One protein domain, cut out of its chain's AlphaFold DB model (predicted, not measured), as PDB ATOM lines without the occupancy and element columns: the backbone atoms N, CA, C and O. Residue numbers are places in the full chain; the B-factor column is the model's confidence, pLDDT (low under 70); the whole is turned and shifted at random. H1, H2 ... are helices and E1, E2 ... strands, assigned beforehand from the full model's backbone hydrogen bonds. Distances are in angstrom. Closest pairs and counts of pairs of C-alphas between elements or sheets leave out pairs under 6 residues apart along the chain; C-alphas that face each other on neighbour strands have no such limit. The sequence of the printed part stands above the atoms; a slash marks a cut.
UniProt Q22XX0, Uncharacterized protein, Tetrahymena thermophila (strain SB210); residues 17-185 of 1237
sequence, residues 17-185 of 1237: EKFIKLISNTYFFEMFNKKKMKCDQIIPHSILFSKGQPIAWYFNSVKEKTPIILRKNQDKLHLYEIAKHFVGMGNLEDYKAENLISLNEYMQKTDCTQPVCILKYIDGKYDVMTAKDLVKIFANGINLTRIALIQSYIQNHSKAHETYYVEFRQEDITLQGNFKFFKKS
ATOM      1  N   GLU A  17     323.913 253.370 384.101       51.00
ATOM      2  CA  GLU A  17     323.648 254.445 383.122       51.00
ATOM      3  C   GLU A  17     322.171 254.546 382.683       51.00
ATOM      4  O   GLU A  17     321.779 255.528 382.053       51.00
ATOM      5  N   LYS A  18     321.346 253.529 382.979       39.44
ATOM      6  CA  LYS A  18     319.959 253.399 382.499       39.44
ATOM      7  C   LYS A  18     318.890 253.529 383.587       39.44
ATOM      8  O   LYS A  18     317.709 253.361 383.280       39.44
ATOM      9  N   PHE A  19     319.258 253.811 384.837       42.94
ATOM     10  CA  PHE A  19     318.264 254.052 385.887       42.94
ATOM     11  C   PHE A  19     317.584 255.421 385.746       42.94
ATOM     12  O   PHE A  19     318.121 256.356 385.153       42.94
ATOM     13  N   ILE A  20     316.380 255.539 386.316       39.06
ATOM     14  CA  ILE A  20     315.610 256.789 386.333       39.06
ATOM     15  C   ILE A  20     316.315 257.782 387.264       39.06
ATOM     16  O   ILE A  20     316.082 257.813 388.471       39.06
ATOM     17  N   LYS A  21     317.200 258.591 386.681       46.06
ATOM     18  CA  LYS A  21     317.910 259.684 387.345       46.06
ATOM     19  C   LYS A  21     316.916 260.800 387.678       46.06
ATOM     20  O   LYS A  21     316.633 261.652 386.838       46.06
ATOM     21  N   LEU A  22     316.390 260.800 388.902       41.75
ATOM     22  CA  LEU A  22     315.534 261.876 389.407       41.75
ATOM     23  C   LEU A  22     316.378 263.136 389.661       41.75
ATOM     24  O   LEU A  22     316.989 263.295 390.717       41.75
ATOM     25  N   ILE A  23     316.433 264.016 388.659       42.22
ATOM     26  CA  ILE A  23     317.033 265.351 388.762       42.22
ATOM     27  C   ILE A  23     315.953 266.325 389.238       42.22
ATOM     28  O   ILE A  23     314.911 266.453 388.599       42.22
ATOM     29  N   SER A  24     316.218 267.042 390.330       43.34
ATOM     30  CA  SER A  24     315.474 268.254 390.677       43.34
ATOM     31  C   SER A  24     316.241 269.464 390.156       43.34
ATOM     32  O   SER A  24     317.399 269.655 390.520       43.34
ATOM     33  N   ASN A  25     315.589 270.298 389.342       39.81
ATOM     34  CA  ASN A  25     316.164 271.565 388.870       39.81
ATOM     35  C   ASN A  25     316.210 272.625 389.989       39.81
ATOM     36  O   ASN A  25     316.943 273.605 389.895       39.81
ATOM     37  N   THR A  26     315.431 272.435 391.057       42.50
ATOM     38  CA  THR A  26     315.504 273.213 392.300       42.50
ATOM     39  C   THR A  26     316.472 272.570 393.287       42.50
ATOM     40  O   THR A  26     316.417 271.359 393.505       42.50
ATOM     41  N   TYR A  27     317.320 273.380 393.926       54.28
ATOM     42  CA  TYR A  27     318.311 272.943 394.913       54.28
ATOM     43  C   TYR A  27     317.689 272.040 395.993       54.28
ATOM     44  O   TYR A  27     316.951 272.503 396.865       54.28
ATOM     45  N   PHE A  28     318.010 270.742 395.962       55.00
ATOM     46  CA  PHE A  28     317.422 269.739 396.867       55.00
ATOM     47  C   PHE A  28     317.627 270.102 398.349       55.00
ATOM     48  O   PHE A  28     316.729 269.942 399.178       55.00
ATOM     49  N   PHE A  29     318.789 270.679 398.668       54.88
ATOM     50  CA  PHE A  29     319.132 271.168 400.002       54.88
ATOM     51  C   PHE A  29     318.234 272.326 400.473       54.88
ATOM     52  O   PHE A  29     317.925 272.423 401.661       54.88
ATOM     53  N   GLU A  30     317.759 273.192 399.572       56.19
ATOM     54  CA  GLU A  30     316.807 274.243 399.941       56.19
ATOM     55  C   GLU A  30     315.431 273.670 400.285       56.19
ATOM     56  O   GLU A  30     314.822 274.123 401.254       56.19
ATOM     57  N   MET A  31     314.953 272.657 399.553       56.31
ATOM     58  CA  MET A  31     313.656 272.016 399.825       56.31
ATOM     59  C   MET A  31     313.605 271.424 401.243       56.31
ATOM     60  O   MET A  31     312.610 271.577 401.945       56.31
ATOM     61  N   PHE A  32     314.706 270.835 401.722       61.44
ATOM     62  CA  PHE A  32     314.772 270.271 403.076       61.44
ATOM     63  C   PHE A  32     314.822 271.319 404.204       61.44
ATOM     64  O   PHE A  32     314.526 270.987 405.351       61.44
ATOM     65  N   ASN A  33     315.201 272.570 403.912       60.16
ATOM     66  CA  ASN A  33     315.293 273.642 404.914       60.16
ATOM     67  C   ASN A  33     314.138 274.675 404.803       60.16
ATOM     68  O   ASN A  33     313.800 275.335 405.788       60.16
ATOM     69  N   LYS A  34     313.485 274.821 403.639       64.06
ATOM     70  CA  LYS A  34     312.372 275.764 403.414       64.06
ATOM     71  C   LYS A  34     311.043 275.184 403.918       64.06
ATOM     72  O   LYS A  34     310.369 274.449 403.204       64.06
ATOM     73  N   LYS A  35     310.593 275.628 405.104       58.62
ATOM     74  CA  LYS A  35     309.338 275.216 405.793       58.62
ATOM     75  C   LYS A  35     308.067 275.087 404.921       58.62
ATOM     76  O   LYS A  35     307.144 274.393 405.332       58.62
ATOM     77  N   LYS A  36     307.984 275.777 403.775       61.88
ATOM     78  CA  LYS A  36     306.817 275.792 402.869       61.88
ATOM     79  C   LYS A  36     306.887 274.795 401.697       61.88
ATOM     80  O   LYS A  36     305.875 274.620 401.032       61.88
ATOM     81  N   MET A  37     308.032 274.159 401.420       61.94
ATOM     82  CA  MET A  37     308.217 273.256 400.268       61.94
ATOM     83  C   MET A  37     308.771 271.896 400.709       61.94
ATOM     84  O   MET A  37     309.914 271.545 400.432       61.94
ATOM     85  N   LYS A  38     307.933 271.138 401.422       67.81
ATOM     86  CA  LYS A  38     308.222 269.773 401.882       67.81
ATOM     87  C   LYS A  38     308.308 268.804 400.687       67.81
ATOM     88  O   LYS A  38     307.437 268.823 399.824       67.81
ATOM     89  N   CYS A  39     309.340 267.959 400.660       72.94
ATOM     90  CA  CYS A  39     309.517 266.889 399.672       72.94
ATOM     91  C   CYS A  39     309.026 265.549 400.249       72.94
ATOM     92  O   CYS A  39     309.237 265.282 401.431       72.94
ATOM     93  N   ASP A  40     308.375 264.731 399.425       73.38
ATOM     94  CA  ASP A  40     307.653 263.496 399.780       73.38
ATOM     95  C   ASP A  40     308.374 262.200 399.366       73.38
ATOM     96  O   ASP A  40     307.854 261.102 399.562       73.38
ATOM     97  N   GLN A  41     309.568 262.309 398.782       76.56
ATOM     98  CA  GLN A  41     310.324 261.157 398.302       76.56
ATOM     99  C   GLN A  41     310.874 260.332 399.473       76.56
ATOM    100  O   GLN A  41     311.401 260.879 400.442       76.56
ATOM    101  N   ILE A  42     310.794 259.005 399.379       77.94
ATOM    102  CA  ILE A  42     311.354 258.095 400.388       77.94
ATOM    103  C   ILE A  42     312.883 258.062 400.236       77.94
ATOM    104  O   ILE A  42     313.396 257.835 399.138       77.94
ATOM    105  N   ILE A  43     313.612 258.291 401.331       82.31
ATOM    106  CA  ILE A  43     315.076 258.391 401.374       82.31
ATOM    107  C   ILE A  43     315.655 257.494 402.480       82.31
ATOM    108  O   ILE A  43     314.996 257.260 403.495       82.31
ATOM    109  N   PRO A  44     316.900 257.008 402.344       88.25
ATOM    110  CA  PRO A  44     317.596 256.404 403.468       88.25
ATOM    111  C   PRO A  44     317.944 257.477 404.500       88.25
ATOM    112  O   PRO A  44     318.201 258.634 404.144       88.25
ATOM    113  N   HIS A  45     318.022 257.091 405.775       92.19
ATOM    114  CA  HIS A  45     318.502 257.976 406.832       92.19
ATOM    115  C   HIS A  45     319.945 258.375 406.515       92.19
ATOM    116  O   HIS A  45     320.851 257.553 406.620       92.19
ATOM    117  N   SER A  46     320.130 259.620 406.075       93.12
ATOM    118  CA  SER A  46     321.361 260.109 405.452       93.12
ATOM    119  C   SER A  46     322.019 261.153 406.339       93.12
ATOM    120  O   SER A  46     321.422 262.196 406.616       93.12
ATOM    121  N   ILE A  47     323.244 260.877 406.777       94.31
ATOM    122  CA  ILE A  47     323.978 261.679 407.754       94.31
ATOM    123  C   ILE A  47     325.271 262.175 407.122       94.31
ATOM    124  O   ILE A  47     326.132 261.375 406.766       94.31
ATOM    125  N   LEU A  48     325.395 263.491 406.983       93.00
ATOM    126  CA  LEU A  48     326.577 264.149 406.431       93.00
ATOM    127  C   LEU A  48     327.589 264.431 407.537       93.00
ATOM    128  O   LEU A  48     327.211 264.919 408.604       93.00
ATOM    129  N   PHE A  49     328.866 264.191 407.253       94.12
ATOM    130  CA  PHE A  49     329.994 264.462 408.140       94.12
ATOM    131  C   PHE A  49     330.921 265.521 407.533       94.12
ATOM    132  O   PHE A  49     331.088 265.600 406.320       94.12
ATOM    133  N   SER A  50     331.541 266.333 408.387       92.06
ATOM    134  CA  SER A  50     332.627 267.244 408.019       92.06
ATOM    135  C   SER A  50     333.612 267.358 409.177       92.06
ATOM    136  O   SER A  50     333.204 267.498 410.331       92.06
ATOM    137  N   LYS A  51     334.916 267.242 408.889       91.00
ATOM    138  CA  LYS A  51     336.007 267.245 409.887       91.00
ATOM    139  C   LYS A  51     335.765 266.287 411.075       91.00
ATOM    140  O   LYS A  51     336.164 266.562 412.200       91.00
ATOM    141  N   GLY A  52     335.102 265.155 410.820       91.75
ATOM    142  CA  GLY A  52     334.772 264.135 411.823       91.75
ATOM    143  C   GLY A  52     333.527 264.401 412.671       91.75
ATOM    144  O   GLY A  52     333.199 263.570 413.512       91.75
ATOM    145  N   GLN A  53     332.810 265.503 412.437       94.69
ATOM    146  CA  GLN A  53     331.559 265.827 413.123       94.69
ATOM    147  C   GLN A  53     330.354 265.724 412.167       94.69
ATOM    148  O   GLN A  53     330.435 266.193 411.029       94.69
ATOM    149  N   PRO A  54     329.223 265.137 412.594       95.62
ATOM    150  CA  PRO A  54     327.996 265.094 411.801       95.62
ATOM    151  C   PRO A  54     327.308 266.471 411.749       95.62
ATOM    152  O   PRO A  54     326.964 267.055 412.775       95.62
ATOM    153  N   ILE A  55     327.075 266.991 410.540       93.88
ATOM    154  CA  ILE A  55     326.558 268.356 410.295       93.88
ATOM    155  C   ILE A  55     325.054 268.403 409.969       93.88
ATOM    156  O   ILE A  55     324.386 269.432 410.141       93.88
ATOM    157  N   ALA A  56     324.497 267.294 409.481       92.56
ATOM    158  CA  ALA A  56     323.078 267.156 409.176       92.56
ATOM    159  C   ALA A  56     322.671 265.681 409.109       92.56
ATOM    160  O   ALA A  56     323.450 264.841 408.667       92.56
ATOM    161  N   TRP A  57     321.425 265.394 409.483       94.19
ATOM    162  CA  TRP A  57     320.786 264.085 409.345       94.19
ATOM    163  C   TRP A  57     319.407 264.293 408.718       94.19
ATOM    164  O   TRP A  57     318.575 265.007 409.281       94.19
ATOM    165  N   TYR A  58     319.181 263.693 407.552       91.88
ATOM    166  CA  TYR A  58     317.917 263.713 406.816       91.88
ATOM    167  C   TYR A  58     317.225 262.351 406.900       91.88
ATOM    168  O   TYR A  58     317.889 261.316 406.838       91.88
ATOM    169  N   PHE A  59     315.904 262.354 407.069       91.50
ATOM    170  CA  PHE A  59     315.080 261.155 407.246       91.50
ATOM    171  C   PHE A  59     313.614 261.440 406.877       91.50
ATOM    172  O   PHE A  59     313.217 262.604 406.835       91.50
ATOM    173  N   ASN A  60     312.792 260.416 406.636       89.81
ATOM    174  CA  ASN A  60     311.353 260.607 406.411       89.81
ATOM    175  C   ASN A  60     310.557 260.632 407.728       89.81
ATOM    176  O   ASN A  60     310.846 259.905 408.678       89.81
ATOM    177  N   SER A  61     309.515 261.457 407.770       86.88
ATOM    178  CA  SER A  61     308.577 261.574 408.886       86.88
ATOM    179  C   SER A  61     307.798 260.273 409.104       86.88
ATOM    180  O   SER A  61     306.983 259.888 408.272       86.88
ATOM    181  N   VAL A  62     307.997 259.622 410.255       78.25
ATOM    182  CA  VAL A  62     307.254 258.406 410.658       78.25
ATOM    183  C   VAL A  62     305.834 258.730 411.165       78.25
ATOM    184  O   VAL A  62     305.024 257.833 411.372       78.25
ATOM    185  N   LYS A  63     305.515 260.015 411.395       73.81
ATOM    186  CA  LYS A  63     304.235 260.465 411.979       73.81
ATOM    187  C   LYS A  63     303.209 260.973 410.960       73.81
ATOM    188  O   LYS A  63     302.063 261.207 411.331       73.81
ATOM    189  N   GLU A  64     303.605 261.191 409.709       67.94
ATOM    190  CA  GLU A  64     302.746 261.745 408.655       67.94
ATOM    191  C   GLU A  64     302.396 260.636 407.640       67.94
ATOM    192  O   GLU A  64     303.226 259.782 407.343       67.94
ATOM    193  N   LYS A  65     301.161 260.618 407.106       66.19
ATOM    194  CA  LYS A  65     300.721 259.582 406.138       66.19
ATOM    195  C   LYS A  65     301.476 259.633 404.803       66.19
ATOM    196  O   LYS A  65     301.461 258.656 404.061       66.19
ATOM    197  N   THR A  66     302.106 260.764 404.497       58.38
ATOM    198  CA  THR A  66     303.067 260.922 403.405       58.38
ATOM    199  C   THR A  66     304.479 261.004 404.000       58.38
ATOM    200  O   THR A  66     304.669 261.696 405.005       58.38
ATOM    201  N   PRO A  67     305.482 260.319 403.419       74.94
ATOM    202  CA  PRO A  67     306.817 260.212 404.002       74.94
ATOM    203  C   PRO A  67     307.627 261.487 403.742       74.94
ATOM    204  O   PRO A  67     308.541 261.527 402.925       74.94
ATOM    205  N   ILE A  68     307.297 262.567 404.442       81.88
ATOM    206  CA  ILE A  68     307.922 263.872 404.223       81.88
ATOM    207  C   ILE A  68     309.363 263.882 404.739       81.88
ATOM    208  O   ILE A  68     309.612 263.512 405.884       81.88
ATOM    209  N   ILE A  69     310.306 264.341 403.917       85.00
ATOM    210  CA  ILE A  69     311.717 264.476 404.298       85.00
ATOM    211  C   ILE A  69     311.872 265.609 405.321       85.00
ATOM    212  O   ILE A  69     311.487 266.754 405.076       85.00
ATOM    213  N   LEU A  70     312.476 265.284 406.462       86.50
ATOM    214  CA  LEU A  70     312.783 266.184 407.569       86.50
ATOM    215  C   LEU A  70     314.287 266.166 407.874       86.50
ATOM    216  O   LEU A  70     314.978 265.167 407.670       86.50
ATOM    217  N   ARG A  71     314.787 267.277 408.423       90.12
ATOM    218  CA  ARG A  71     316.121 267.367 409.031       90.12
ATOM    219  C   ARG A  71     316.004 267.155 410.542       90.12
ATOM    220  O   ARG A  71     315.132 267.736 411.182       90.12
ATOM    221  N   LYS A  72     316.882 266.334 411.114       92.06
ATOM    222  CA  LYS A  72     316.995 266.114 412.564       92.06
ATOM    223  C   LYS A  72     317.606 267.358 413.227       92.06
ATOM    224  O   LYS A  72     318.514 267.971 412.661       92.06
ATOM    225  N   ASN A  73     317.114 267.731 414.408       89.00
ATOM    226  CA  ASN A  73     317.651 268.862 415.172       89.00
ATOM    227  C   ASN A  73     319.111 268.613 415.607       89.00
ATOM    228  O   ASN A  73     319.543 267.464 415.717       89.00
ATOM    229  N   GLN A  74     319.860 269.687 415.882       87.81
ATOM    230  CA  GLN A  74     321.293 269.620 416.203       87.81
ATOM    231  C   GLN A  74     321.602 268.858 417.504       87.81
ATOM    232  O   GLN A  74     322.593 268.136 417.543       87.81
ATOM    233  N   ASP A  75     320.718 268.913 418.509       86.00
ATOM    234  CA  ASP A  75     320.796 268.117 419.749       86.00
ATOM    235  C   ASP A  75     320.788 266.598 419.502       86.00
ATOM    236  O   ASP A  75     321.213 265.820 420.352       86.00
ATOM    237  N   LYS A  76     320.336 266.156 418.322       85.94
ATOM    238  CA  LYS A  76     320.217 264.736 417.949       85.94
ATOM    239  C   LYS A  76     321.231 264.305 416.893       85.94
ATOM    240  O   LYS A  76     321.040 263.272 416.255       85.94
ATOM    241  N   LEU A  77     322.292 265.093 416.701       92.69
ATOM    242  CA  LEU A  77     323.425 264.747 415.838       92.69
ATOM    243  C   LEU A  77     324.578 264.076 416.603       92.69
ATOM    244  O   LEU A  77     325.553 263.675 415.984       92.69
ATOM    245  N   HIS A  78     324.502 263.898 417.925       94.62
ATOM    246  CA  HIS A  78     325.568 263.216 418.667       94.62
ATOM    247  C   HIS A  78     325.734 261.744 418.240       94.62
ATOM    248  O   HIS A  78     324.754 261.020 418.055       94.62
ATOM    249  N   LEU A  79     326.991 261.288 418.134       96.31
ATOM    250  CA  LEU A  79     327.365 259.955 417.629       96.31
ATOM    251  C   LEU A  79     326.632 258.799 418.333       96.31
ATOM    252  O   LEU A  79     326.250 257.831 417.681       96.31
ATOM    253  N   TYR A  80     326.381 258.918 419.640       94.75
ATOM    254  CA  TYR A  80     325.603 257.946 420.413       94.75
ATOM    255  C   TYR A  80     324.160 257.780 419.894       94.75
ATOM    256  O   TYR A  80     323.735 256.656 419.641       94.75
ATOM    257  N   GLU A  81     323.420 258.872 419.665       94.31
ATOM    258  CA  GLU A  81     322.034 258.820 419.158       94.31
ATOM    259  C   GLU A  81     321.969 258.327 417.703       94.31
ATOM    260  O   GLU A  81     320.994 257.689 417.298       94.31
ATOM    261  N   ILE A  82     323.023 258.576 416.920       94.94
ATOM    262  CA  ILE A  82     323.180 258.005 415.579       94.94
ATOM    263  C   ILE A  82     323.368 256.484 415.673       94.94
ATOM    264  O   ILE A  82     322.617 255.735 415.050       94.94
ATOM    265  N   ALA A  83     324.329 256.019 416.474       95.00
ATOM    266  CA  ALA A  83     324.616 254.598 416.648       95.00
ATOM    267  C   ALA A  83     323.406 253.821 417.189       95.00
ATOM    268  O   ALA A  83     322.973 252.854 416.572       95.00
ATOM    269  N   LYS A  84     322.803 254.292 418.284       93.06
ATOM    270  CA  LYS A  84     321.591 253.737 418.912       93.06
ATOM    271  C   LYS A  84     320.442 253.531 417.923       93.06
ATOM    272  O   LYS A  84     319.771 252.503 417.957       93.06
ATOM    273  N   HIS A  85     320.246 254.481 417.006       92.69
ATOM    274  CA  HIS A  85     319.262 254.346 415.937       92.69
ATOM    275  C   HIS A  85     319.619 253.228 414.942       92.69
ATOM    276  O   HIS A  85     318.741 252.453 414.574       92.69
ATOM    277  N   PHE A  86     320.887 253.112 414.538       92.38
ATOM    278  CA  PHE A  86     321.357 252.065 413.623       92.38
ATOM    279  C   PHE A  86     321.422 250.660 414.240       92.38
ATOM    280  O   PHE A  86     321.297 249.685 413.507       92.38
ATOM    281  N   VAL A  87     321.554 250.542 415.565       91.75
ATOM    282  CA  VAL A  87     321.380 249.269 416.296       91.75
ATOM    283  C   VAL A  87     319.897 248.846 416.338       91.75
ATOM    284  O   VAL A  87     319.588 247.685 416.579       91.75
ATOM    285  N   GLY A  88     318.957 249.763 416.069       85.75
ATOM    286  CA  GLY A  88     317.521 249.464 416.012       85.75
ATOM    287  C   GLY A  88     316.829 249.365 417.377       85.75
ATOM    288  O   GLY A  88     315.715 248.851 417.456       85.75
ATOM    289  N   MET A  89     317.454 249.862 418.451       75.69
ATOM    290  CA  MET A  89     316.933 249.756 419.823       75.69
ATOM    291  C   MET A  89     315.778 250.746 420.062       75.69
ATOM    292  O   MET A  89     315.970 251.832 420.607       75.69
ATOM    293  N   GLY A  90     314.577 250.387 419.597       61.62
ATOM    294  CA  GLY A  90     313.380 251.236 419.672       61.62
ATOM    295  C   GLY A  90     312.859 251.458 421.096       61.62
ATOM    296  O   GLY A  90     312.514 252.585 421.443       61.62
ATOM    297  N   ASN A  91     312.874 250.406 421.919       55.97
ATOM    298  CA  ASN A  91     312.568 250.443 423.350       55.97
ATOM    299  C   ASN A  91     313.841 250.044 424.115       55.97
ATOM    300  O   ASN A  91     314.536 249.120 423.692       55.97
ATOM    301  N   LEU A  92     314.169 250.753 425.200       52.81
ATOM    302  CA  LEU A  92     315.479 250.660 425.870       52.81
ATOM    303  C   LEU A  92     315.366 250.496 427.400       52.81
ATOM    304  O   LEU A  92     316.272 250.875 428.135       52.81
ATOM    305  N   GLU A  93     314.242 249.969 427.889       58.31
ATOM    306  CA  GLU A  93     313.987 249.832 429.331       58.31
ATOM    307  C   GLU A  93     314.833 248.707 429.964       58.31
ATOM    308  O   GLU A  93     315.307 248.861 431.089       58.31
ATOM    309  N   ASP A  94     315.132 247.646 429.205       58.97
ATOM    310  CA  ASP A  94     315.886 246.472 429.677       58.97
ATOM    311  C   ASP A  94     317.418 246.654 429.727       58.97
ATOM    312  O   ASP A  94     318.115 245.846 430.343       58.97
ATOM    313  N   TYR A  95     317.988 247.680 429.074       71.25
ATOM    314  CA  TYR A  95     319.447 247.872 429.033       71.25
ATOM    315  C   TYR A  95     319.860 249.350 428.985       71.25
ATOM    316  O   TYR A  95     319.838 249.994 427.934       71.25
ATOM    317  N   LYS A  96     320.317 249.878 430.128       79.56
ATOM    318  CA  LYS A  96     320.769 251.271 430.305       79.56
ATOM    319  C   LYS A  96     322.146 251.546 429.671       79.56
ATOM    320  O   LYS A  96     323.111 251.866 430.358       79.56
ATOM    321  N   ALA A  97     322.251 251.434 428.347       82.38
ATOM    322  CA  ALA A  97     323.418 251.914 427.606       82.38
ATOM    323  C   ALA A  97     323.376 253.448 427.500       82.38
ATOM    324  O   ALA A  97     322.793 253.994 426.564       82.38
ATOM    325  N   GLU A  98     323.971 254.151 428.463       87.81
ATOM    326  CA  GLU A  98     323.955 255.624 428.550       87.81
ATOM    327  C   GLU A  98     324.990 256.313 427.637       87.81
ATOM    328  O   GLU A  98     324.949 257.528 427.451       87.81
ATOM    329  N   ASN A  99     325.933 255.564 427.054       93.44
ATOM    330  CA  ASN A  99     327.035 256.111 426.253       93.44
ATOM    331  C   ASN A  99     327.541 255.125 425.176       93.44
ATOM    332  O   ASN A  99     327.110 253.976 425.102       93.44
ATOM    333  N   LEU A 100     328.479 255.565 424.324       94.25
ATOM    334  CA  LEU A 100     329.050 254.728 423.253       94.25
ATOM    335  C   LEU A 100     329.833 253.503 423.761       94.25
ATOM    336  O   LEU A 100     329.911 252.513 423.040       94.25
ATOM    337  N   ILE A 101     330.399 253.549 424.971       94.56
ATOM    338  CA  ILE A 101     331.208 252.454 425.532       94.56
ATOM    339  C   ILE A 101     330.289 251.309 425.973       94.56
ATOM    340  O   ILE A 101     330.418 250.190 425.485       94.56
ATOM    341  N   SER A 102     329.277 251.616 426.785       93.62
ATOM    342  CA  SER A 102     328.230 250.665 427.196       93.62
ATOM    343  C   SER A 102     327.424 250.110 426.010       93.62
ATOM    344  O   SER A 102     327.032 248.940 426.025       93.62
ATOM    345  N   LEU A 103     327.233 250.901 424.945       93.81
ATOM    346  CA  LEU A 103     326.660 250.422 423.682       93.81
ATOM    347  C   LEU A 103     327.618 249.481 422.924       93.81
ATOM    348  O   LEU A 103     327.174 248.482 422.369       93.81
ATOM    349  N   ASN A 104     328.930 249.741 422.929       94.75
ATOM    350  CA  ASN A 104     329.941 248.851 422.342       94.75
ATOM    351  C   ASN A 104     330.028 247.511 423.093       94.75
ATOM    352  O   ASN A 104     330.072 246.459 422.465       94.75
ATOM    353  N   GLU A 105     329.968 247.520 424.425       93.62
ATOM    354  CA  GLU A 105     329.894 246.300 425.242       93.62
ATOM    355  C   GLU A 105     328.623 245.482 424.962       93.62
ATOM    356  O   GLU A 105     328.677 244.253 424.882       93.62
ATOM    357  N   TYR A 106     327.481 246.146 424.757       92.62
ATOM    358  CA  TYR A 106     326.243 245.496 424.316       92.62
ATOM    359  C   TYR A 106     326.388 244.881 422.913       92.62
ATOM    360  O   TYR A 106     326.019 243.724 422.694       92.62
ATOM    361  N   MET A 107     327.004 245.607 421.973       93.38
ATOM    362  CA  MET A 107     327.286 245.091 420.628       93.38
ATOM    363  C   MET A 107     328.333 243.975 420.609       93.38
ATOM    364  O   MET A 107     328.331 243.158 419.693       93.38
ATOM    365  N   GLN A 108     329.213 243.881 421.606       92.25
ATOM    366  CA  GLN A 108     330.127 242.746 421.752       92.25
ATOM    367  C   GLN A 108     329.380 241.471 422.156       92.25
ATOM    368  O   GLN A 108     329.637 240.430 421.553       92.25
ATOM    369  N   LYS A 109     328.406 241.582 423.072       91.62
ATOM    370  CA  LYS A 109     327.553 240.482 423.570       91.62
ATOM    371  C   LYS A 109     326.452 240.030 422.597       91.62
ATOM    372  O   LYS A 109     325.792 239.034 422.870       91.62
ATOM    373  N   THR A 110     326.221 240.752 421.498       86.31
ATOM    374  CA  THR A 110     325.165 240.448 420.517       86.31
ATOM    375  C   THR A 110     325.736 240.141 419.129       86.31
ATOM    376  O   THR A 110     326.602 240.854 418.609       86.31
ATOM    377  N   ASP A 111     325.223 239.084 418.497       84.81
ATOM    378  CA  ASP A 111     325.641 238.630 417.162       84.81
ATOM    379  C   ASP A 111     324.828 239.296 416.044       84.81
ATOM    380  O   ASP A 111     324.212 238.659 415.188       84.81
ATOM    381  N   CYS A 112     324.835 240.632 416.041       83.06
ATOM    382  CA  CYS A 112     324.255 241.424 414.962       83.06
ATOM    383  C   CYS A 112     325.181 241.422 413.732       83.06
ATOM    384  O   CYS A 112     325.979 242.336 413.527       83.06
ATOM    385  N   THR A 113     325.076 240.375 412.913       86.56
ATOM    386  CA  THR A 113     325.832 240.201 411.657       86.56
ATOM    387  C   THR A 113     325.199 240.901 410.451       86.56
ATOM    388  O   THR A 113     325.783 240.915 409.368       86.56
ATOM    389  N   GLN A 114     324.002 241.478 410.600       84.69
ATOM    390  CA  GLN A 114     323.290 242.119 409.495       84.69
ATOM    391  C   GLN A 114     323.855 243.521 409.187       84.69
ATOM    392  O   GLN A 114     324.141 244.289 410.112       84.69
ATOM    393  N   PRO A 115     323.998 243.892 407.900       87.81
ATOM    394  CA  PRO A 115     324.442 245.223 407.509       87.81
ATOM    395  C   PRO A 115     323.322 246.249 407.731       87.81
ATOM    396  O   PRO A 115     322.202 246.071 407.254       87.81
ATOM    397  N   VAL A 116     323.627 247.346 408.429       92.06
ATOM    398  CA  VAL A 116     322.633 248.378 408.799       92.06
ATOM    399  C   VAL A 116     322.822 249.688 408.039       92.06
ATOM    400  O   VAL A 116     321.853 250.421 407.817       92.06
ATOM    401  N   CYS A 117     324.046 249.971 407.588       93.56
ATOM    402  CA  CYS A 117     324.350 251.157 406.799       93.56
ATOM    403  C   CYS A 117     325.466 250.946 405.766       93.56
ATOM    404  O   CYS A 117     326.233 249.981 405.810       93.56
ATOM    405  N   ILE A 118     325.537 251.890 404.829       91.31
ATOM    406  CA  ILE A 118     326.681 252.138 403.953       91.31
ATOM    407  C   ILE A 118     327.393 253.382 404.489       91.31
ATOM    408  O   ILE A 118     326.749 254.396 404.776       91.31
ATOM    409  N   LEU A 119     328.716 253.317 404.608       93.62
ATOM    410  CA  LEU A 119     329.575 254.417 405.032       93.62
ATOM    411  C   LEU A 119     330.462 254.834 403.854       93.62
ATOM    412  O   LEU A 119     331.132 254.001 403.254       93.62
ATOM    413  N   LYS A 120     330.458 256.127 403.518       91.19
ATOM    414  CA  LYS A 120     331.260 256.726 402.444       91.19
ATOM    415  C   LYS A 120     332.360 257.607 403.029       91.19
ATOM    416  O   LYS A 120     332.086 258.498 403.842       91.19
ATOM    417  N   TYR A 121     333.582 257.410 402.552       93.50
ATOM    418  CA  TYR A 121     334.751 258.211 402.902       93.50
ATOM    419  C   TYR A 121     334.956 259.403 401.949       93.50
ATOM    420  O   TYR A 121     334.432 259.432 400.834       93.50
ATOM    421  N   ILE A 122     335.743 260.394 402.384       87.75
ATOM    422  CA  ILE A 122     336.123 261.583 401.594       87.75
ATOM    423  C   ILE A 122     336.887 261.192 400.316       87.75
ATOM    424  O   ILE A 122     336.693 261.809 399.276       87.75
ATOM    425  N   ASP A 123     337.679 260.116 400.358       87.38
ATOM    426  CA  ASP A 123     338.374 259.546 399.190       87.38
ATOM    427  C   ASP A 123     337.445 258.799 398.202       87.38
ATOM    428  O   ASP A 123     337.905 258.206 397.228       87.38
ATOM    429  N   GLY A 124     336.129 258.829 398.438       84.00
ATOM    430  CA  GLY A 124     335.117 258.233 397.572       84.00
ATOM    431  C   GLY A 124     334.919 256.726 397.752       84.00
ATOM    432  O   GLY A 124     334.073 256.166 397.054       84.00
ATOM    433  N   LYS A 125     335.642 256.068 398.670       86.50
ATOM    434  CA  LYS A 125     335.406 254.656 399.011       86.50
ATOM    435  C   LYS A 125     334.101 254.469 399.789       86.50
ATOM    436  O   LYS A 125     333.637 255.385 400.472       86.50
ATOM    437  N   TYR A 126     333.531 253.270 399.681       86.88
ATOM    438  CA  TYR A 126     332.284 252.869 400.329       86.88
ATOM    439  C   TYR A 126     332.466 251.519 401.018       86.88
ATOM    440  O   TYR A 126     332.767 250.537 400.341       86.88
ATOM    441  N   ASP A 127     332.179 251.471 402.315       91.19
ATOM    442  CA  ASP A 127     332.171 250.244 403.106       91.19
ATOM    443  C   ASP A 127     330.740 249.926 403.568       91.19
ATOM    444  O   ASP A 127     329.934 250.820 403.849       91.19
ATOM    445  N   VAL A 128     330.423 248.636 403.670       89.00
ATOM    446  CA  VAL A 128     329.165 248.141 404.244       89.00
ATOM    447  C   VAL A 128     329.406 247.796 405.710       89.00
ATOM    448  O   VAL A 128     330.286 246.996 406.010       89.00
ATOM    449  N   MET A 129     328.625 248.387 406.615       93.75
ATOM    450  CA  MET A 129     328.843 248.295 408.062       93.75
ATOM    451  C   MET A 129     327.702 247.546 408.759       93.75
ATOM    452  O   MET A 129     326.519 247.837 408.533       93.75
ATOM    453  N   THR A 130     328.046 246.621 409.659       95.19
ATOM    454  CA  THR A 130     327.094 246.114 410.660       95.19
ATOM    455  C   THR A 130     326.893 247.145 411.774       95.19
ATOM    456  O   THR A 130     327.656 248.107 411.913       95.19
ATOM    457  N   ALA A 131     325.885 246.935 412.623       94.12
ATOM    458  CA  ALA A 131     325.699 247.750 413.822       94.12
ATOM    459  C   ALA A 131     326.924 247.695 414.764       94.12
ATOM    460  O   ALA A 131     327.270 248.697 415.392       94.12
ATOM    461  N   LYS A 132     327.610 246.544 414.817       95.31
ATOM    462  CA  LYS A 132     328.799 246.291 415.648       95.31
ATOM    463  C   LYS A 132     330.004 247.097 415.152       95.31
ATOM    464  O   LYS A 132     330.681 247.739 415.954       95.31
ATOM    465  N   ASP A 133     330.215 247.144 413.838       95.50
ATOM    466  CA  ASP A 133     331.312 247.900 413.219       95.50
ATOM    467  C   ASP A 133     331.113 249.412 413.350       95.50
ATOM    468  O   ASP A 133     332.034 250.131 413.742       95.50
ATOM    469  N   LEU A 134     329.890 249.900 413.104       95.62
ATOM    470  CA  LEU A 134     329.551 251.317 413.239       95.62
ATOM    471  C   LEU A 134     329.770 251.820 414.676       95.62
ATOM    472  O   LEU A 134     330.410 252.854 414.882       95.62
ATOM    473  N   VAL A 135     329.278 251.074 415.672       96.12
ATOM    474  CA  VAL A 135     329.476 251.392 417.095       96.12
ATOM    475  C   VAL A 135     330.963 251.378 417.455       96.12
ATOM    476  O   VAL A 135     331.428 252.300 418.123       96.12
ATOM    477  N   LYS A 136     331.733 250.398 416.966       95.56
ATOM    478  CA  LYS A 136     333.183 250.302 417.189       95.56
ATOM    479  C   LYS A 136     333.956 251.481 416.585       95.56
ATOM    480  O   LYS A 136     334.852 252.007 417.240       95.56
ATOM    481  N   ILE A 137     333.603 251.942 415.382       95.44
ATOM    482  CA  ILE A 137     334.214 253.133 414.760       95.44
ATOM    483  C   ILE A 137     333.928 254.384 415.601       95.44
ATOM    484  O   ILE A 137     334.842 255.158 415.884       95.44
ATOM    485  N   PHE A 138     332.683 254.571 416.049       96.56
ATOM    486  CA  PHE A 138     332.309 255.735 416.857       96.56
ATOM    487  C   PHE A 138     332.920 255.710 418.264       96.56
ATOM    488  O   PHE A 138     333.372 256.749 418.736       96.56
ATOM    489  N   ALA A 139     332.959 254.548 418.923       95.44
ATOM    490  CA  ALA A 139     333.545 254.392 420.254       95.44
ATOM    491  C   ALA A 139     335.073 254.575 420.245       95.44
ATOM    492  O   ALA A 139     335.621 255.157 421.177       95.44
ATOM    493  N   ASN A 140     335.755 254.133 419.182       93.50
ATOM    494  CA  ASN A 140     337.203 254.297 419.043       93.50
ATOM    495  C   ASN A 140     337.609 255.700 418.554       93.50
ATOM    496  O   ASN A 140     338.761 256.090 418.723       93.50
ATOM    497  N   GLY A 141     336.725 256.433 417.867       88.88
ATOM    498  CA  GLY A 141     337.000 257.755 417.278       88.88
ATOM    499  C   GLY A 141     337.948 257.767 416.062       88.88
ATOM    500  O   GLY A 141     338.023 258.757 415.331       88.88
ATOM    501  N   ILE A 142     338.654 256.662 415.808       79.44
ATOM    502  CA  ILE A 142     339.612 256.507 414.707       79.44
ATOM    503  C   ILE A 142     338.891 256.624 413.351       79.44
ATOM    504  O   ILE A 142     337.817 256.066 413.148       79.44
ATOM    505  N   ASN A 143     339.513 257.327 412.398       83.75
ATOM    506  CA  ASN A 143     339.007 257.590 411.041       83.75
ATOM    507  C   ASN A 143     337.701 258.406 410.929       83.75
ATOM    508  O   ASN A 143     337.270 258.635 409.798       83.75
ATOM    509  N   LEU A 144     337.106 258.927 412.016       92.81
ATOM    510  CA  LEU A 144     335.914 259.795 411.922       92.81
ATOM    511  C   LEU A 144     336.122 260.965 410.945       92.81
ATOM    512  O   LEU A 144     335.251 261.261 410.131       92.81
ATOM    513  N   THR A 145     337.306 261.584 410.963       92.06
ATOM    514  CA  THR A 145     337.699 262.687 410.064       92.06
ATOM    515  C   THR A 145     337.695 262.336 408.577       92.06
ATOM    516  O   THR A 145     337.645 263.250 407.760       92.06
ATOM    517  N   ARG A 146     337.725 261.045 408.217       93.44
ATOM    518  CA  ARG A 146     337.642 260.566 406.830       93.44
ATOM    519  C   ARG A 146     336.212 260.264 406.383       93.44
ATOM    520  O   ARG A 146     336.016 260.056 405.189       93.44
ATOM    521  N   ILE A 147     335.233 260.203 407.288       94.62
ATOM    522  CA  ILE A 147     333.826 259.952 406.942       94.62
ATOM    523  C   ILE A 147     333.249 261.204 406.271       94.62
ATOM    524  O   ILE A 147     333.385 262.308 406.793       94.62
ATOM    525  N   ALA A 148     332.567 261.021 405.138       92.50
ATOM    526  CA  ALA A 148     331.808 262.068 404.452       92.50
ATOM    527  C   ALA A 148     330.288 261.880 404.608       92.50
ATOM    528  O   ALA A 148     329.543 262.851 404.750       92.50
ATOM    529  N   LEU A 149     329.810 260.632 404.582       93.81
ATOM    530  CA  LEU A 149     328.384 260.299 404.582       93.81
ATOM    531  C   LEU A 149     328.142 258.910 405.199       93.81
ATOM    532  O   LEU A 149     328.904 257.980 404.951       93.81
ATOM    533  N   ILE A 150     327.040 258.754 405.935       94.50
ATOM    534  CA  ILE A 150     326.494 257.459 406.375       94.50
ATOM    535  C   ILE A 150     325.032 257.367 405.918       94.50
ATOM    536  O   ILE A 150     324.292 258.344 406.051       94.50
ATOM    537  N   GLN A 151     324.609 256.219 405.382       92.81
ATOM    538  CA  GLN A 151     323.237 255.983 404.906       92.81
ATOM    539  C   GLN A 151     322.669 254.662 405.400       92.81
ATOM    540  O   GLN A 151     323.326 253.633 405.268       92.81
ATOM    541  N   SER A 152     321.432 254.660 405.899       91.88
ATOM    542  CA  SER A 152     320.706 253.408 406.132       91.88
ATOM    543  C   SER A 152     320.384 252.680 404.833       91.88
ATOM    544  O   SER A 152     320.276 253.282 403.767       91.88
ATOM    545  N   TYR A 153     320.110 251.384 404.936       83.44
ATOM    546  CA  TYR A 153     319.254 250.739 403.946       83.44
ATOM    547  C   TYR A 153     317.813 251.250 404.106       83.44
ATOM    548  O   TYR A 153     317.384 251.582 405.216       83.44
ATOM    549  N   ILE A 154     317.053 251.330 403.011       77.19
ATOM    550  CA  ILE A 154     315.595 251.491 403.091       77.19
ATOM    551  C   ILE A 154     314.986 250.096 403.207       77.19
ATOM    552  O   ILE A 154     315.158 249.271 402.310       77.19
ATOM    553  N   GLN A 155     314.258 249.833 404.292       63.50
ATOM    554  CA  GLN A 155     313.460 248.615 404.418       63.50
ATOM    555  C   GLN A 155     312.248 248.714 403.483       63.50
ATOM    556  O   GLN A 155     311.248 249.354 403.802       63.50
ATOM    557  N   ASN A 156     312.341 248.107 402.299       54.81
ATOM    558  CA  ASN A 156     311.209 248.034 401.383       54.81
ATOM    559  C   ASN A 156     310.178 247.024 401.915       54.81
ATOM    560  O   ASN A 156     310.440 245.826 401.933       54.81
ATOM    561  N   HIS A 157     308.996 247.497 402.318       49.66
ATOM    562  CA  HIS A 157     307.888 246.621 402.720       49.66
ATOM    563  C   HIS A 157     307.193 245.933 401.528       49.66
ATOM    564  O   HIS A 157     306.372 245.036 401.728       49.66
ATOM    565  N   SER A 158     307.506 246.314 400.283       43.81
ATOM    566  CA  SER A 158     307.100 245.531 399.114       43.81
ATOM    567  C   SER A 158     307.902 244.225 399.048       43.81
ATOM    568  O   SER A 158     309.094 244.208 399.340       43.81
ATOM    569  N   LYS A 159     307.283 243.132 398.582       42.00
ATOM    570  CA  LYS A 159     307.955 241.824 398.425       42.00
ATOM    571  C   LYS A 159     309.051 241.798 397.342       42.00
ATOM    572  O   LYS A 159     309.664 240.756 397.135       42.00
ATOM    573  N   ALA A 160     309.296 242.907 396.643       46.31
ATOM    574  CA  ALA A 160     310.462 243.057 395.786       46.31
ATOM    575  C   ALA A 160     311.650 243.554 396.620       46.31
ATOM    576  O   ALA A 160     311.632 244.674 397.138       46.31
ATOM    577  N   HIS A 161     312.708 242.744 396.704       46.88
ATOM    578  CA  HIS A 161     314.005 243.224 397.167       46.88
ATOM    579  C   HIS A 161     314.446 244.372 396.239       46.88
ATOM    580  O   HIS A 161     314.658 244.176 395.043       46.88
ATOM    581  N   GLU A 162     314.527 245.585 396.783       53.38
ATOM    582  CA  GLU A 162     314.943 246.803 396.086       53.38
ATOM    583  C   GLU A 162     315.772 247.651 397.048       53.38
ATOM    584  O   GLU A 162     315.340 247.920 398.168       53.38
ATOM    585  N   THR A 163     316.951 248.086 396.612       53.00
ATOM    586  CA  THR A 163     317.894 248.857 397.422       53.00
ATOM    587  C   THR A 163     317.971 250.282 396.889       53.00
ATOM    588  O   THR A 163     318.378 250.539 395.756       53.00
ATOM    589  N   TYR A 164     317.564 251.230 397.721       58.53
ATOM    590  CA  TYR A 164     317.575 252.654 397.407       58.53
ATOM    591  C   TYR A 164     318.761 253.304 398.122       58.53
ATOM    592  O   TYR A 164     318.923 253.113 399.327       58.53
ATOM    593  N   TYR A 165     319.574 254.070 397.395       58.59
ATOM    594  CA  TYR A 165     320.689 254.843 397.951       58.59
ATOM    595  C   TYR A 165     320.746 256.239 397.321       58.59
ATOM    596  O   TYR A 165     320.139 256.493 396.276       58.59
ATOM    597  N   VAL A 166     321.449 257.173 397.966       59.94
ATOM    598  CA  VAL A 166     321.533 258.564 397.489       59.94
ATOM    599  C   VAL A 166     322.987 258.983 397.451       59.94
ATOM    600  O   VAL A 166     323.602 259.233 398.485       59.94
ATOM    601  N   GLU A 167     323.544 259.079 396.252       61.69
ATOM    602  CA  GLU A 167     324.900 259.568 396.074       61.69
ATOM    603  C   GLU A 167     324.931 261.069 396.392       61.69
ATOM    604  O   GLU A 167     324.482 261.906 395.605       61.69
ATOM    605  N   PHE A 168     325.483 261.418 397.555       55.69
ATOM    606  CA  PHE A 168     325.942 262.777 397.798       55.69
ATOM    607  C   PHE A 168     327.240 263.004 397.019       55.69
ATOM    608  O   PHE A 168     328.231 262.280 397.206       55.69
ATOM    609  N   ARG A 169     327.228 264.020 396.156       55.06
ATOM    610  CA  ARG A 169     328.416 264.601 395.542       55.06
ATOM    611  C   ARG A 169     328.559 266.041 396.007       55.06
ATOM    612  O   ARG A 169     327.914 266.951 395.494       55.06
ATOM    613  N   GLN A 170     329.461 266.234 396.956       48.84
ATOM    614  CA  GLN A 170     330.143 267.506 397.089       48.84
ATOM    615  C   GLN A 170     331.087 267.610 395.884       48.84
ATOM    616  O   GLN A 170     332.103 266.930 395.827       48.84
ATOM    617  N   GLU A 171     330.654 268.338 394.857       49.28
ATOM    618  CA  GLU A 171     331.483 268.720 393.713       49.28
ATOM    619  C   GLU A 171     332.147 270.048 394.119       49.28
ATOM    620  O   GLU A 171     331.441 271.036 394.318       49.28
ATOM    621  N   ASP A 172     333.474 270.058 394.311       39.75
ATOM    622  CA  ASP A 172     334.215 271.090 395.077       39.75
ATOM    623  C   ASP A 172     334.058 272.530 394.552       39.75
ATOM    624  O   ASP A 172     334.258 273.500 395.274       39.75
ATOM    625  N   ILE A 173     333.636 272.661 393.295       39.78
ATOM    626  CA  ILE A 173     333.377 273.922 392.588       39.78
ATOM    627  C   ILE A 173     332.050 274.572 393.051       39.78
ATOM    628  O   ILE A 173     331.808 275.752 392.813       39.78
ATOM    629  N   THR A 174     331.172 273.825 393.731       41.38
ATOM    630  CA  THR A 174     329.838 274.285 394.150       41.38
ATOM    631  C   THR A 174     329.683 274.344 395.670       41.38
ATOM    632  O   THR A 174     329.676 273.327 396.358       41.38
ATOM    633  N   LEU A 175     329.422 275.549 396.193       39.31
ATOM    634  CA  LEU A 175     329.112 275.830 397.611       39.31
ATOM    635  C   LEU A 175     327.845 275.129 398.156       39.31
ATOM    636  O   LEU A 175     327.507 275.287 399.329       39.31
ATOM    637  N   GLN A 176     327.118 274.377 397.324       47.19
ATOM    638  CA  GLN A 176     325.923 273.620 397.690       47.19
ATOM    639  C   GLN A 176     326.016 272.216 397.079       47.19
ATOM    640  O   GLN A 176     325.940 272.064 395.865       47.19
ATOM    641  N   GLY A 177     326.194 271.191 397.918       51.34
ATOM    642  CA  GLY A 177     326.425 269.820 397.454       51.34
ATOM    643  C   GLY A 177     325.224 269.199 396.731       51.34
ATOM    644  O   GLY A 177     324.080 269.297 397.187       51.34
ATOM    645  N   ASN A 178     325.501 268.510 395.624       50.31
ATOM    646  CA  ASN A 178     324.514 267.869 394.764       50.31
ATOM    647  C   ASN A 178     324.121 266.475 395.288       50.31
ATOM    648  O   ASN A 178     324.968 265.664 395.666       50.31
ATOM    649  N   PHE A 179     322.825 266.156 395.250       57.00
ATOM    650  CA  PHE A 179     322.282 264.841 395.619       57.00
ATOM    651  C   PHE A 179     321.737 264.130 394.378       57.00
ATOM    652  O   PHE A 179     320.975 264.720 393.611       57.00
ATOM    653  N   LYS A 180     322.101 262.857 394.184       60.62
ATOM    654  CA  LYS A 180     321.623 262.012 393.077       60.62
ATOM    655  C   LYS A 180     320.975 260.752 393.656       60.62
ATOM    656  O   LYS A 180     321.622 259.984 394.364       60.62
ATOM    657  N   PHE A 181     319.687 260.557 393.384       54.75
ATOM    658  CA  PHE A 181     318.900 259.435 393.906       54.75
ATOM    659  C   PHE A 181     318.994 258.231 392.967       54.75
ATOM    660  O   PHE A 181     318.740 258.365 391.769       54.75
ATOM    661  N   PHE A 182     319.325 257.059 393.514       58.53
ATOM    662  CA  PHE A 182     319.477 255.817 392.761       58.53
ATOM    663  C   PHE A 182     318.603 254.707 393.358       58.53
ATOM    664  O   PHE A 182     318.737 254.328 394.523       58.53
ATOM    665  N   LYS A 183     317.714 254.154 392.527       53.59
ATOM    666  CA  LYS A 183     316.948 252.937 392.819       53.59
ATOM    667  C   LYS A 183     317.632 251.759 392.126       53.59
ATOM    668  O   LYS A 183     317.542 251.648 390.907       53.59
ATOM    669  N   LYS A 184     318.270 250.872 392.891       53.69
ATOM    670  CA  LYS A 184     318.971 249.687 392.379       53.69
ATOM    671  C   LYS A 184     318.261 248.430 392.875       53.69
ATOM    672  O   LYS A 184     318.205 248.159 394.069       53.69
ATOM    673  N   SER A 185     317.666 247.664 391.966       40.41
ATOM    674  CA  SER A 185     317.128 246.346 392.318       40.41
ATOM    675  C   SER A 185     318.313 245.376 392.453       40.41
ATOM    676  O   SER A 185     319.051 245.235 391.473       40.41
TER     677      SER A 185
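AT A GLANCE: This is residues 17 to 185 of the 1237 residues of an uncharacterized protein of Tetrahymena thermophila (strain SB210) (UniProt Q22XX0). A strongly twisted wall of six strands has H2 and H4 packed on one face, with H3 on the far side of these two helices; the small E7-E8 hairpin lies loosely beyond the wall's other face. H1 sits near the E3 edge and near E8. The 169 printed residues hold four named helices and eight named strands, in the order H1 E1 E2 E3 H2 H3 E4 E5 H4 E6 E7 E8, and under half of the residues are in them; the class is mixed. The sheet's order is E3 E2 E1 E6 E4 E5, antiparallel. The whole is compact, with a radius of gyration of the C-alphas of 16.4 A and spans of 47 by 37 by 33 A.

IN THESE COORDINATES: Find C-alpha 28 at (317.422, 269.739, 396.867), where H1, residues 28 to 33, begins. Next come E1, 46 to 50, E2, 53 to 60, 21.9 A long, and E3, 69 to 71. H2 is residues 79 to 87, 12.3 A, and H3 100 to 109, 14.3 A. Then read E4, 115 to 121, 17.2 A, E5, 126 to 130, and H4, 131 to 140, 14.2 A, from C-alpha 131 at (325.699, 247.750, 413.822). E6 is 147 to 152, E7 163 to 169, 19.0 A, and E8 178 to 184, 19.2 A, ending at (318.971, 249.687, 392.379).

HOW THE PARTS SIT: E1, E2 and E3 form a meander, each strand the antiparallel neighbour of the one before: see N 48 and O 56 at 2.9 A, and N 70 and O 59 at 2.8 A. Beyond E1 look for N 47 and O 150 at 2.8 A to E6, N 118 and O 151 at 2.8 A between E4 and E6, and N 119 and O 127 at 2.9 A in the hairpin E4 and E5. E5, H4 and E6 are a split strand-helix-strand unit, two strands running the same way with E4 between them, and a right-handed crossover. H4 stands up from the sheet over E4 and E5, at a height of 10.5 A, on the same face as H2. H2 and H4 touch at Val 87 and Ala 131, their closest C-alphas, 5.2 A apart, at a shallow tilt of 15 degrees, opposite ways. H3, not on the sheet, touches H4, closest at the C-alphas of Met 107 and Lys 132, 5.3 A. H1 only grazes the sheet with residues 31 to 33. In the hairpin E7 and E8, N 167 and O 180 are 2.8 A apart; the closest C-alphas of E6 and E7, Gln 151 and Tyr 165, are 7.5 A apart. In H2, H3 and H4 every O i to N i+4 pair is within hydrogen-bond range; in H1 1 of 2.

THE WHOLE: The C-alphas of Asp 94 and Ile 173 are the two farthest apart, 49.3 A. The printed part has no cut; the links H1 to E1 and H2 to H3 are long. Mean pLDDT of the printed part is 76.2, and it is under 70 at residues 17 to 38, 64 to 66, 90 to 94 and 155 to 185.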